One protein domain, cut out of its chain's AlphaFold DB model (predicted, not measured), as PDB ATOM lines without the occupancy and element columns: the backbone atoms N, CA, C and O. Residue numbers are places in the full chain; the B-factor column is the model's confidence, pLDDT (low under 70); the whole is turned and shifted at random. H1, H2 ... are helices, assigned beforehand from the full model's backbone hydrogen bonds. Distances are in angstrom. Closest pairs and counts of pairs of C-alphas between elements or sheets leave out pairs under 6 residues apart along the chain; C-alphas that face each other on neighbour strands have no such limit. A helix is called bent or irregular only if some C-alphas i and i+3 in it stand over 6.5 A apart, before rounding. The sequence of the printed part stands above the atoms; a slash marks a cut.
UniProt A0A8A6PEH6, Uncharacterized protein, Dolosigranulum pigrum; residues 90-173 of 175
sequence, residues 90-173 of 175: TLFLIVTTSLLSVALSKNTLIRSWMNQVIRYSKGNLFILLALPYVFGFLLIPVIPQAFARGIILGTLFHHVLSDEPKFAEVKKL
ATOM      1  N   THR A  90     -30.662   0.706  54.055       85.25
ATOM      2  CA  THR A  90     -30.500   2.138  54.311       85.25
ATOM      3  C   THR A  90     -29.286   2.430  55.184       85.25
ATOM      4  O   THR A  90     -28.507   3.319  54.848       85.25
ATOM      5  N   LEU A  91     -29.085   1.696  56.285       86.12
ATOM      6  CA  LEU A  91     -27.932   1.911  57.156       86.12
ATOM      7  C   LEU A  91     -26.629   1.550  56.442       86.12
ATOM      8  O   LEU A  91     -25.684   2.337  56.482       86.12
ATOM      9  N   PHE A  92     -26.596   0.426  55.723       88.12
ATOM     10  CA  PHE A  92     -25.444   0.056  54.895       88.12
ATOM     11  C   PHE A  92     -25.114   1.126  53.859       88.12
ATOM     12  O   PHE A  92     -23.948   1.478  53.678       88.12
ATOM     13  N   LEU A  93     -26.126   1.701  53.218       84.81
ATOM     14  CA  LEU A  93     -25.930   2.780  52.264       84.81
ATOM     15  C   LEU A  93     -25.385   4.039  52.951       84.81
ATOM     16  O   LEU A  93     -24.427   4.632  52.463       84.81
ATOM     17  N   ILE A  94     -25.912   4.427  54.113       84.88
ATOM     18  CA  ILE A  94     -25.392   5.568  54.886       84.88
ATOM     19  C   ILE A  94     -23.922   5.349  55.271       84.88
ATOM     20  O   ILE A  94     -23.098   6.246  55.093       84.88
ATOM     21  N   VAL A  95     -23.575   4.158  55.763       87.00
ATOM     22  CA  VAL A  95     -22.209   3.819  56.185       87.00
ATOM     23  C   VAL A  95     -21.253   3.811  54.994       87.00
ATOM     24  O   VAL A  95     -20.219   4.476  55.038       87.00
ATOM     25  N   THR A  96     -21.604   3.120  53.909       87.00
ATOM     26  CA  THR A  96     -20.759   3.029  52.707       87.00
ATOM     27  C   THR A  96     -20.581   4.384  52.034       87.00
ATOM     28  O   THR A  96     -19.469   4.725  51.642       87.00
ATOM     29  N   THR A  97     -21.628   5.204  51.959       82.50
ATOM     30  CA  THR A  97     -21.539   6.550  51.371       82.50
ATOM     31  C   THR A  97     -20.765   7.518  52.256       82.50
ATOM     32  O   THR A  97     -20.031   8.352  51.733       82.50
ATOM     33  N   SER A  98     -20.835   7.372  53.581       81.88
ATOM     34  CA  SER A  98     -19.987   8.127  54.511       81.88
ATOM     35  C   SER A  98     -18.514   7.730  54.377       81.88
ATOM     36  O   SER A  98     -17.648   8.598  54.300       81.88
ATOM     37  N   LEU A  99     -18.218   6.430  54.277       85.69
ATOM     38  CA  LEU A  99     -16.867   5.918  54.013       85.69
ATOM     39  C   LEU A  99     -16.330   6.401  52.666       85.69
ATOM     40  O   LEU A  99     -15.208   6.900  52.597       85.69
ATOM     41  N   LEU A 100     -17.142   6.304  51.611       84.50
ATOM     42  CA  LEU A 100     -16.805   6.793  50.280       84.50
ATOM     43  C   LEU A 100     -16.545   8.299  50.309       84.50
ATOM     44  O   LEU A 100     -15.526   8.749  49.810       84.50
ATOM     45  N   SER A 101     -17.414   9.072  50.951       78.88
ATOM     46  CA  SER A 101     -17.252  10.513  51.145       78.88
ATOM     47  C   SER A 101     -15.911  10.861  51.809       78.88
ATOM     48  O   SER A 101     -15.159  11.702  51.308       78.88
ATOM     49  N   VAL A 102     -15.543  10.143  52.877       80.38
ATOM     50  CA  VAL A 102     -14.234  10.300  53.528       80.38
ATOM     51  C   VAL A 102     -13.093   9.906  52.584       80.38
ATOM     52  O   VAL A 102     -12.108  10.637  52.496       80.38
ATOM     53  N   ALA A 103     -13.213   8.805  51.842       83.06
ATOM     54  CA  ALA A 103     -12.204   8.373  50.876       83.06
ATOM     55  C   ALA A 103     -11.994   9.397  49.745       83.06
ATOM     56  O   ALA A 103     -10.853   9.740  49.431       83.06
ATOM     57  N   LEU A 104     -13.075   9.950  49.185       81.94
ATOM     58  CA  LEU A 104     -13.025  10.982  48.146       81.94
ATOM     59  C   LEU A 104     -12.377  12.265  48.678       81.94
ATOM     60  O   LEU A 104     -11.539  12.854  47.998       81.94
ATOM     61  N   SER A 105     -12.684  12.657  49.920       72.81
ATOM     62  CA  SER A 105     -12.076  13.835  50.561       72.81
ATOM     63  C   SER A 105     -10.562  13.705  50.784       72.81
ATOM     64  O   SER A 105      -9.854  14.711  50.857       72.81
ATOM     65  N   LYS A 106     -10.032  12.480  50.881       78.62
ATOM     66  CA  LYS A 106      -8.590  12.213  51.019       78.62
ATOM     67  C   LYS A 106      -7.872  12.065  49.675       78.62
ATOM     68  O   LYS A 106      -6.646  12.075  49.647       78.62
ATOM     69  N   ASN A 107      -8.607  11.944  48.571       84.38
ATOM     70  CA  ASN A 107      -8.032  11.764  47.245       84.38
ATOM     71  C   ASN A 107      -7.486  13.094  46.689       84.38
ATOM     72  O   ASN A 107      -8.217  14.076  46.537       84.38
ATOM     73  N   THR A 108      -6.196  13.117  46.354       79.31
ATOM     74  CA  THR A 108      -5.484  14.301  45.852       79.31
ATOM     75  C   THR A 108      -5.967  14.755  44.475       79.31
ATOM     76  O   THR A 108      -6.021  15.958  44.226       79.31
ATOM     77  N   LEU A 109      -6.385  13.830  43.603       80.81
ATOM     78  CA  LEU A 109      -6.929  14.149  42.277       80.81
ATOM     79  C   LEU A 109      -8.254  14.901  42.397       80.81
ATOM     80  O   LEU A 109      -8.449  15.934  41.762       80.81
ATOM     81  N   ILE A 110      -9.143  14.408  43.261       81.00
ATOM     82  CA  ILE A 110     -10.455  15.022  43.489       81.00
ATOM     83  C   ILE A 110     -10.284  16.400  44.114       81.00
ATOM     84  O   ILE A 110     -10.919  17.350  43.665       81.00
ATOM     85  N   ARG A 111      -9.375  16.547  45.085       75.06
ATOM     86  CA  ARG A 111      -9.034  17.860  45.646       75.06
ATOM     87  C   ARG A 111      -8.512  18.830  44.604       75.06
ATOM     88  O   ARG A 111      -8.985  19.955  44.545       75.06
ATOM     89  N   SER A 112      -7.553  18.404  43.784       78.31
ATOM     90  CA  SER A 112      -6.970  19.257  42.749       78.31
ATOM     91  C   SER A 112      -8.038  19.740  41.766       78.31
ATOM     92  O   SER A 112      -8.150  20.940  41.513       78.31
ATOM     93  N   TRP A 113      -8.895  18.824  41.308       83.06
ATOM     94  CA  TRP A 113     -10.012  19.152  40.431       83.06
ATOM     95  C   TRP A 113     -10.989  20.131  41.091       83.06
ATOM     96  O   TRP A 113     -11.353  21.144  40.502       83.06
ATOM     97  N   MET A 114     -11.362  19.893  42.344       78.00
ATOM     98  CA  MET A 114     -12.335  20.721  43.055       78.00
ATOM     99  C   MET A 114     -11.792  22.117  43.397       78.00
ATOM    100  O   MET A 114     -12.509  23.107  43.244       78.00
ATOM    101  N   ASN A 115     -10.505  22.219  43.745       76.94
ATOM    102  CA  ASN A 115      -9.796  23.493  43.883       76.94
ATOM    103  C   ASN A 115      -9.804  24.260  42.560       76.94
ATOM    104  O   ASN A 115     -10.014  25.470  42.539       76.94
ATOM    105  N   GLN A 116      -9.618  23.568  41.436       80.56
ATOM    106  CA  GLN A 116      -9.677  24.189  40.122       80.56
ATOM    107  C   GLN A 116     -11.085  24.720  39.804       80.56
ATOM    108  O   GLN A 116     -11.206  25.873  39.388       80.56
ATOM    109  N   VAL A 117     -12.149  23.960  40.092       79.19
ATOM    110  CA  VAL A 117     -13.540  24.437  39.943       79.19
ATOM    111  C   VAL A 117     -13.822  25.663  40.831       79.19
ATOM    112  O   VAL A 117     -14.443  26.628  40.384       79.19
ATOM    113  N   ILE A 118     -13.319  25.688  42.067       77.50
ATOM    114  CA  ILE A 118     -13.499  26.833  42.975       77.50
ATOM    115  C   ILE A 118     -12.704  28.059  42.509       77.50
ATOM    116  O   ILE A 118     -13.230  29.174  42.529       77.50
ATOM    117  N   ARG A 119     -11.491  27.880  41.972       75.06
ATOM    118  CA  ARG A 119     -10.720  28.970  41.350       75.06
ATOM    119  C   ARG A 119     -11.441  29.575  40.143       75.06
ATOM    120  O   ARG A 119     -11.402  30.795  39.971       75.06
ATOM    121  N   TYR A 120     -12.163  28.773  39.354       73.94
ATOM    122  CA  TYR A 120     -13.012  29.285  38.268       73.94
ATOM    123  C   TYR A 120     -14.170  30.158  38.762       73.94
ATOM    124  O   TYR A 120     -14.616  31.035  38.024       73.94
ATOM    125  N   SER A 121     -14.603  30.005  40.018       70.50
ATOM    126  CA  SER A 121     -15.630  30.871  40.614       70.50
ATOM    127  C   SER A 121     -15.128  32.288  40.921       70.50
ATOM    128  O   SER A 121     -15.927  33.137  41.316       70.50
ATOM    129  N   LYS A 122     -13.823  32.572  40.745       70.38
ATOM    130  CA  LYS A 122     -13.185  33.899  40.901       70.38
ATOM    131  C   LYS A 122     -13.525  34.633  42.213       70.38
ATOM    132  O   LYS A 122     -13.431  35.854  42.283       70.38
ATOM    133  N   GLY A 123     -13.914  33.906  43.260       66.62
ATOM    134  CA  GLY A 123     -14.324  34.482  44.544       66.62
ATOM    135  C   GLY A 123     -15.722  35.113  44.564       66.62
ATOM    136  O   GLY A 123     -16.045  35.811  45.521       66.62
ATOM    137  N   ASN A 124     -16.561  34.876  43.550       76.62
ATOM    138  CA  ASN A 124     -17.955  35.301  43.591       76.62
ATOM    139  C   ASN A 124     -18.756  34.383  44.527       76.62
ATOM    140  O   ASN A 124     -18.952  33.198  44.243       76.62
ATOM    141  N   LEU A 125     -19.232  34.952  45.636       76.19
ATOM    142  CA  LEU A 125     -19.962  34.240  46.682       76.19
ATOM    143  C   LEU A 125     -21.205  33.522  46.136       76.19
ATOM    144  O   LEU A 125     -21.467  32.385  46.520       76.19
ATOM    145  N   PHE A 126     -21.927  34.134  45.192       79.62
ATOM    146  CA  PHE A 126     -23.116  33.529  44.585       79.62
ATOM    147  C   PHE A 126     -22.794  32.255  43.798       79.62
ATOM    148  O   PHE A 126     -23.524  31.273  43.900       79.62
ATOM    149  N   ILE A 127     -21.686  32.242  43.050       80.38
ATOM    150  CA  ILE A 127     -21.263  31.064  42.277       80.38
ATOM    151  C   ILE A 127     -20.815  29.953  43.231       80.38
ATOM    152  O   ILE A 127     -21.170  28.790  43.043       80.38
ATOM    153  N   LEU A 128     -20.102  30.319  44.298       79.12
ATOM    154  CA  LEU A 128     -19.643  29.381  45.318       79.12
ATOM    155  C   LEU A 128     -20.809  28.731  46.079       79.12
ATOM    156  O   LEU A 128     -20.781  27.531  46.332       79.12
ATOM    157  N   LEU A 129     -21.853  29.506  46.394       82.38
ATOM    158  CA  LEU A 129     -23.093  29.015  47.003       82.38
ATOM    159  C   LEU A 129     -23.928  28.177  46.035       82.38
ATOM    160  O   LEU A 129     -24.580  27.241  46.480       82.38
ATOM    161  N   ALA A 130     -23.918  28.483  44.736       85.94
ATOM    162  CA  ALA A 130     -24.658  27.730  43.723       85.94
ATOM    163  C   ALA A 130     -24.011  26.370  43.401       85.94
ATOM    164  O   ALA A 130     -24.714  25.409  43.083       85.94
ATOM    165  N   LEU A 131     -22.683  26.267  43.514       84.88
ATOM    166  CA  LEU A 131     -21.899  25.087  43.140       84.88
ATOM    167  C   LEU A 131     -22.407  23.771  43.772       84.88
ATOM    168  O   LEU A 131     -22.630  22.816  43.024       84.88
ATOM    169  N   PRO A 132     -22.654  23.683  45.098       85.38
ATOM    170  CA  PRO A 132     -23.182  22.469  45.723       85.38
ATOM    171  C   PRO A 132     -24.551  22.054  45.179       85.38
ATOM    172  O   PRO A 132     -24.830  20.862  45.082       85.38
ATOM    173  N   TYR A 133     -25.401  23.009  44.787       86.75
ATOM    174  CA  TYR A 133     -26.717  22.713  44.214       86.75
ATOM    175  C   TYR A 133     -26.604  22.201  42.781       86.75
ATOM    176  O   TYR A 133     -27.262  21.223  42.432       86.75
ATOM    177  N   VAL A 134     -25.729  22.804  41.970       88.62
ATOM    178  CA  VAL A 134     -25.469  22.356  40.595       88.62
ATOM    179  C   VAL A 134     -24.860  20.956  40.599       88.62
ATOM    180  O   VAL A 134     -25.374  20.065  39.927       88.62
ATOM    181  N   PHE A 135     -23.833  20.710  41.416       86.88
ATOM    182  CA  PHE A 135     -23.281  19.363  41.581       86.88
ATOM    183  C   PHE A 135     -24.296  18.388  42.174       86.88
ATOM    184  O   PHE A 135     -24.354  17.232  41.763       86.88
ATOM    185  N   GLY A 136     -25.141  18.858  43.093       86.06
ATOM    186  CA  GLY A 136     -26.272  18.106  43.619       86.06
ATOM    187  C   GLY A 136     -27.226  17.644  42.520       86.06
ATOM    188  O   GLY A 136     -27.652  16.494  42.509       86.06
ATOM    189  N   PHE A 137     -27.535  18.509  41.565       88.25
ATOM    190  CA  PHE A 137     -28.379  18.157  40.432       88.25
ATOM    191  C   PHE A 137     -27.668  17.198  39.464       88.25
ATOM    192  O   PHE A 137     -28.213  16.154  39.115       88.25
ATOM    193  N   LEU A 138     -26.416  17.492  39.103       87.94
ATOM    194  CA  LEU A 138     -25.623  16.673  38.178       87.94
ATOM    195  C   LEU A 138     -25.352  15.256  38.697       87.94
ATOM    196  O   LEU A 138     -25.204  14.333  37.904       87.94
ATOM    197  N   LEU A 139     -25.301  15.067  40.016       84.12
ATOM    198  CA  LEU A 139     -25.098  13.760  40.639       84.12
ATOM    199  C   LEU A 139     -26.392  12.941  40.791       84.12
ATOM    200  O   LEU A 139     -26.293  11.793  41.212       84.12
ATOM    201  N   ILE A 140     -27.585  13.466  40.454       87.00
ATOM    202  CA  ILE A 140     -28.854  12.699  40.492       87.00
ATOM    203  C   ILE A 140     -28.759  11.362  39.728       87.00
ATOM    204  O   ILE A 140     -29.166  10.352  40.302       87.00
ATOM    205  N   PRO A 141     -28.215  11.300  38.494       83.38
ATOM    206  CA  PRO A 141     -28.174  10.053  37.726       83.38
ATOM    207  C   PRO A 141     -27.216   9.008  38.310       83.38
ATOM    208  O   PRO A 141     -27.417   7.816  38.113       83.38
ATOM    209  N   VAL A 142     -26.169   9.450  39.016       80.31
ATOM    210  CA  VAL A 142     -25.128   8.571  39.577       80.31
ATOM    211  C   VAL A 142     -25.499   8.114  40.987       80.31
ATOM    212  O   VAL A 142     -25.309   6.955  41.345       80.31
ATOM    213  N   ILE A 143     -26.025   9.030  41.801       79.12
ATOM    214  CA  ILE A 143     -26.387   8.809  43.200       79.12
ATOM    215  C   ILE A 143     -27.845   9.256  43.379       79.12
ATOM    216  O   ILE A 143     -28.101  10.417  43.727       79.12
ATOM    217  N   PRO A 144     -28.818   8.349  43.163       71.38
ATOM    218  CA  PRO A 144     -30.239   8.695  43.213       71.38
ATOM    219  C   PRO A 144     -30.700   9.096  44.624       71.38
ATOM    220  O   PRO A 144     -31.657   9.852  44.780       71.38
ATOM    221  N   GLN A 145     -30.000   8.647  45.672       79.62
ATOM    222  CA  GLN A 145     -30.341   8.982  47.052       79.62
ATOM    223  C   GLN A 145     -29.805  10.361  47.469       79.62
ATOM    224  O   GLN A 145     -28.599  10.564  47.636       79.62
ATOM    225  N   ALA A 146     -30.724  11.290  47.746       82.44
ATOM    226  CA  ALA A 146     -30.410  12.669  48.129       82.44
ATOM    227  C   ALA A 146     -29.500  12.782  49.369       82.44
ATOM    228  O   ALA A 146     -28.610  13.630  49.401       82.44
ATOM    229  N   PHE A 147     -29.684  11.914  50.370       76.12
ATOM    230  CA  PHE A 147     -28.897  11.938  51.609       76.12
ATOM    231  C   PHE A 147     -27.411  11.626  51.374       76.12
ATOM    232  O   PHE A 147     -26.542  12.380  51.811       76.12
ATOM    233  N   ALA A 148     -27.118  10.558  50.628       76.88
ATOM    234  CA  ALA A 148     -25.755  10.157  50.280       76.88
ATOM    235  C   ALA A 148     -25.022  11.259  49.507       76.88
ATOM    236  O   ALA A 148     -23.887  11.619  49.822       76.88
ATOM    237  N   ARG A 149     -25.714  11.848  48.529       85.50
ATOM    238  CA  ARG A 149     -25.204  12.971  47.748       85.50
ATOM    239  C   ARG A 149     -24.909  14.194  48.619       85.50
ATOM    240  O   ARG A 149     -23.866  14.818  48.448       85.50
ATOM    241  N   GLY A 150     -25.794  14.509  49.566       83.38
ATOM    242  CA  GLY A 150     -25.593  15.590  50.530       83.38
ATOM    243  C   GLY A 150     -24.353  15.384  51.400       83.38
ATOM    244  O   GLY A 150     -23.586  16.323  51.585       83.38
ATOM    245  N   ILE A 151     -24.104  14.156  51.871       81.38
ATOM    246  CA  ILE A 151     -22.894  13.822  52.639       81.38
ATOM    247  C   ILE A 151     -21.631  13.998  51.792       81.38
ATOM    248  O   ILE A 151     -20.665  14.588  52.267       81.38
ATOM    249  N   ILE A 152     -21.615  13.484  50.560       81.69
ATOM    250  CA  ILE A 152     -20.441  13.565  49.678       81.69
ATOM    251  C   ILE A 152     -20.118  15.019  49.342       81.69
ATOM    252  O   ILE A 152     -18.980  15.443  49.488       81.69
ATOM    253  N   LEU A 153     -21.117  15.805  48.938       85.06
ATOM    254  CA  LEU A 153     -20.903  17.215  48.623       85.06
ATOM    255  C   LEU A 153     -20.535  18.009  49.874       85.06
ATOM    256  O   LEU A 153     -19.585  18.783  49.843       85.06
ATOM    257  N   GLY A 154     -21.228  17.788  50.990       82.75
ATOM    258  CA  GLY A 154     -20.962  18.490  52.240       82.75
ATOM    259  C   GLY A 154     -19.515  18.335  52.707       82.75
ATOM    260  O   GLY A 154     -18.872  19.333  53.017       82.75
ATOM    261  N   THR A 155     -18.968  17.116  52.712       78.25
ATOM    262  CA  THR A 155     -17.574  16.884  53.131       78.25
ATOM    263  C   THR A 155     -16.568  17.422  52.124       78.25
ATOM    264  O   THR A 155     -15.570  18.011  52.530       78.25
ATOM    265  N   LEU A 156     -16.830  17.249  50.827       79.81
ATOM    266  CA  LEU A 156     -15.973  17.724  49.751       79.81
ATOM    267  C   LEU A 156     -15.843  19.251  49.801       79.81
ATOM    268  O   LEU A 156     -14.733  19.777  49.899       79.81
ATOM    269  N   PHE A 157     -16.971  19.961  49.826       81.69
ATOM    270  CA  PHE A 157     -16.982  21.418  49.929       81.69
ATOM    271  C   PHE A 157     -16.424  21.911  51.258       81.69
ATOM    272  O   PHE A 157     -15.666  22.875  51.257       81.69
ATOM    273  N   HIS A 158     -16.743  21.250  52.375       79.00
ATOM    274  CA  HIS A 158     -16.169  21.609  53.669       79.00
ATOM    275  C   HIS A 158     -14.643  21.577  53.626       79.00
ATOM    276  O   HIS A 158     -14.014  22.526  54.080       79.00
ATOM    277  N   HIS A 159     -14.062  20.534  53.026       72.56
ATOM    278  CA  HIS A 159     -12.615  20.368  52.979       72.56
ATOM    279  C   HIS A 159     -11.915  21.417  52.114       72.56
ATOM    280  O   HIS A 159     -10.873  21.934  52.499       72.56
ATOM    281  N   VAL A 160     -12.478  21.752  50.952       73.62
ATOM    282  CA  VAL A 160     -11.848  22.757  50.083       73.62
ATOM    283  C   VAL A 160     -12.046  24.169  50.620       73.62
ATOM    284  O   VAL A 160     -11.127  24.981  50.569       73.62
ATOM    285  N   LEU A 161     -13.215  24.470  51.190       75.12
ATOM    286  CA  LEU A 161     -13.460  25.771  51.812       75.12
ATOM    287  C   LEU A 161     -12.619  25.975  53.078       75.12
ATOM    288  O   LEU A 161     -12.254  27.109  53.375       75.12
ATOM    289  N   SER A 162     -12.300  24.907  53.819       69.06
ATOM    290  CA  SER A 162     -11.435  24.996  54.999       69.06
ATOM    291  C   SER A 162      -9.960  25.229  54.670       69.06
ATOM    292  O   SER A 162      -9.247  25.756  55.521       69.06
ATOM    293  N   ASP A 163      -9.516  24.857  53.466       65.00
ATOM    294  CA  ASP A 163      -8.123  24.997  53.020       65.00
ATOM    295  C   ASP A 163      -7.818  26.405  52.451       65.00
ATOM    296  O   ASP A 163      -6.656  26.796  52.347       65.00
ATOM    297  N   GLU A 164      -8.841  27.202  52.116       63.81
ATOM    298  CA  GLU A 164      -8.686  28.539  51.526       63.81
ATOM    299  C   GLU A 164      -8.707  29.662  52.594       63.81
ATOM    300  O   GLU A 164      -9.753  29.933  53.199       63.81
ATOM    301  N   PRO A 165      -7.603  30.414  52.803       58.41
ATOM    302  CA  PRO A 165      -7.510  31.440  53.853       58.41
ATOM    303  C   PRO A 165      -8.485  32.610  53.646       58.41
ATOM    304  O   PRO A 165      -8.875  33.269  54.607       58.41
ATOM    305  N   LYS A 166      -8.935  32.837  52.404       56.16
ATOM    306  CA  LYS A 166      -9.896  33.890  52.034       56.16
ATOM    307  C   LYS A 166     -11.323  33.627  52.542       56.16
ATOM    308  O   LYS A 166     -12.117  34.559  52.607       56.16
ATOM    309  N   PHE A 167     -11.642  32.382  52.903       56.78
ATOM    310  CA  PHE A 167     -12.972  31.956  53.365       56.78
ATOM    311  C   PHE A 167     -12.957  31.384  54.790       56.78
ATOM    312  O   PHE A 167     -13.983  30.913  55.284       56.78
ATOM    313  N   ALA A 168     -11.828  31.512  55.497       52.75
ATOM    314  CA  ALA A 168     -11.691  31.137  56.900       52.75
ATOM    315  C   ALA A 168     -12.667  31.893  57.830       52.75
ATOM    316  O   ALA A 168     -12.996  31.391  58.904       52.75
ATOM    317  N   GLU A 169     -13.185  33.060  57.422       49.38
ATOM    318  CA  GLU A 169     -14.209  33.799  58.175       49.38
ATOM    319  C   GLU A 169     -15.598  33.138  58.159       49.38
ATOM    320  O   GLU A 169     -16.346  33.267  59.128       49.38
ATOM    321  N   VAL A 170     -15.927  32.341  57.133       52.34
ATOM    322  CA  VAL A 170     -17.205  31.598  57.057       52.34
ATOM    323  C   VAL A 170     -17.283  30.511  58.143       52.34
ATOM    324  O   VAL A 170     -18.366  30.081  58.536       52.34
ATOM    325  N   LYS A 171     -16.136  30.133  58.729       45.22
ATOM    326  CA  LYS A 171     -16.017  29.212  59.871       45.22
ATOM    327  C   LYS A 171     -16.811  29.667  61.104       45.22
ATOM    328  O   LYS A 171     -17.178  28.825  61.918       45.22
ATOM    329  N   LYS A 172     -17.097  30.969  61.243       38.44
ATOM    330  CA  LYS A 172     -17.828  31.539  62.391       38.44
ATOM    331  C   LYS A 172     -19.356  31.452  62.286       38.44
ATOM    332  O   LYS A 172     -20.020  31.657  63.292       38.44
ATOM    333  N   LEU A 173     -19.915  31.150  61.112       40.31
ATOM    334  CA  LEU A 173     -21.372  31.105  60.894       40.31
ATOM    335  C   LEU A 173     -21.987  29.702  61.058       40.31
ATOM    336  O   LEU A 173     -23.207  29.573  61.049       40.31
TER     337      LEU A 173
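AT A GLANCE: This is residues 90 to 173 of the 175 residues of an uncharacterized protein of Dolosigranulum pigrum (UniProt A0A8A6PEH6). The longest helix, H4, runs through the middle, with H1 on one side of it running the same way and H3 on another side running back, so that H3 and H4 make a helical hairpin. H2 spans crosswise from the end of H1 to near the start of H3, and the short H5 turns off at the end of H4. The printed part has 84 residues, with five named helices in the order H1, H2, H3, H4, H5 and no named strand, and its class is all helix. It is compact, with a radius of gyration of the C-alphas of 13.2 A and spans of 38 by 28 by 22 A.

IN THESE COORDINATES: Find C-alpha 90 at (-30.500, 2.138, 54.311), where H1 begins; it runs over residues 90 to 106, 24.3 A from first to last C-alpha. Past Asn 107 comes H2, residues 108 to 120, 18.4 A long. H3, residues 125 to 138, begins at C-alpha 125 at (-19.962, 34.240, 46.682) and covers 20.3 A; it is irregular, but only just, with C-alphas 129 and 132 6.7 A apart. H4 holds residues 146 to 163 and is 25.9 A long. H5, residues 165 to 172, is irregular, with C-alphas 166 and 169 7.5 A apart; it ends at C-alpha 172 at (-17.828, 31.539, 62.391).

HOW THE PARTS SIT: Begin at H4, the hub, which touches the four other helices. H1 touches it at a shallow tilt of 23 degrees, the same way; their closest C-alphas, of Ser 101 and Ile 152, are 4.7 A apart. H3 touches H4 with residues 132 to 136 alone, at a shallow tilt of 34 degrees, only just short of steep, and opposite ways; look at the closest C-alphas, of Pro 132 and Leu 153, 6.4 A apart. H2 and H4 only just touch, with 3 pairs of C-alphas within 8 A, and stand about perpendicular at 78 degrees; the closest C-alphas are those of Asn 115 and Val 160, at 6.6 A. H5 and H4 touch only at the corner, where the closest C-alphas, of Leu 161 and Phe 167, are 6.4 A apart. H1 and H3 are apart. In H1, H2 and H4 every O i to N i+4 pair is within hydrogen-bond range; in H3 8 of 10 are, and in H5 0 of 4, beside 3 of 5 O i to N i+3 pairs.

THE WHOLE: The two C-alphas farthest apart, those of Leu 91 and Lys 122, are 38.8 A apart. The printed part has no cut and no long link. The model's mean pLDDT over the printed part is 77.0; look for values under 70 at residue 123 and residues 162 to 173.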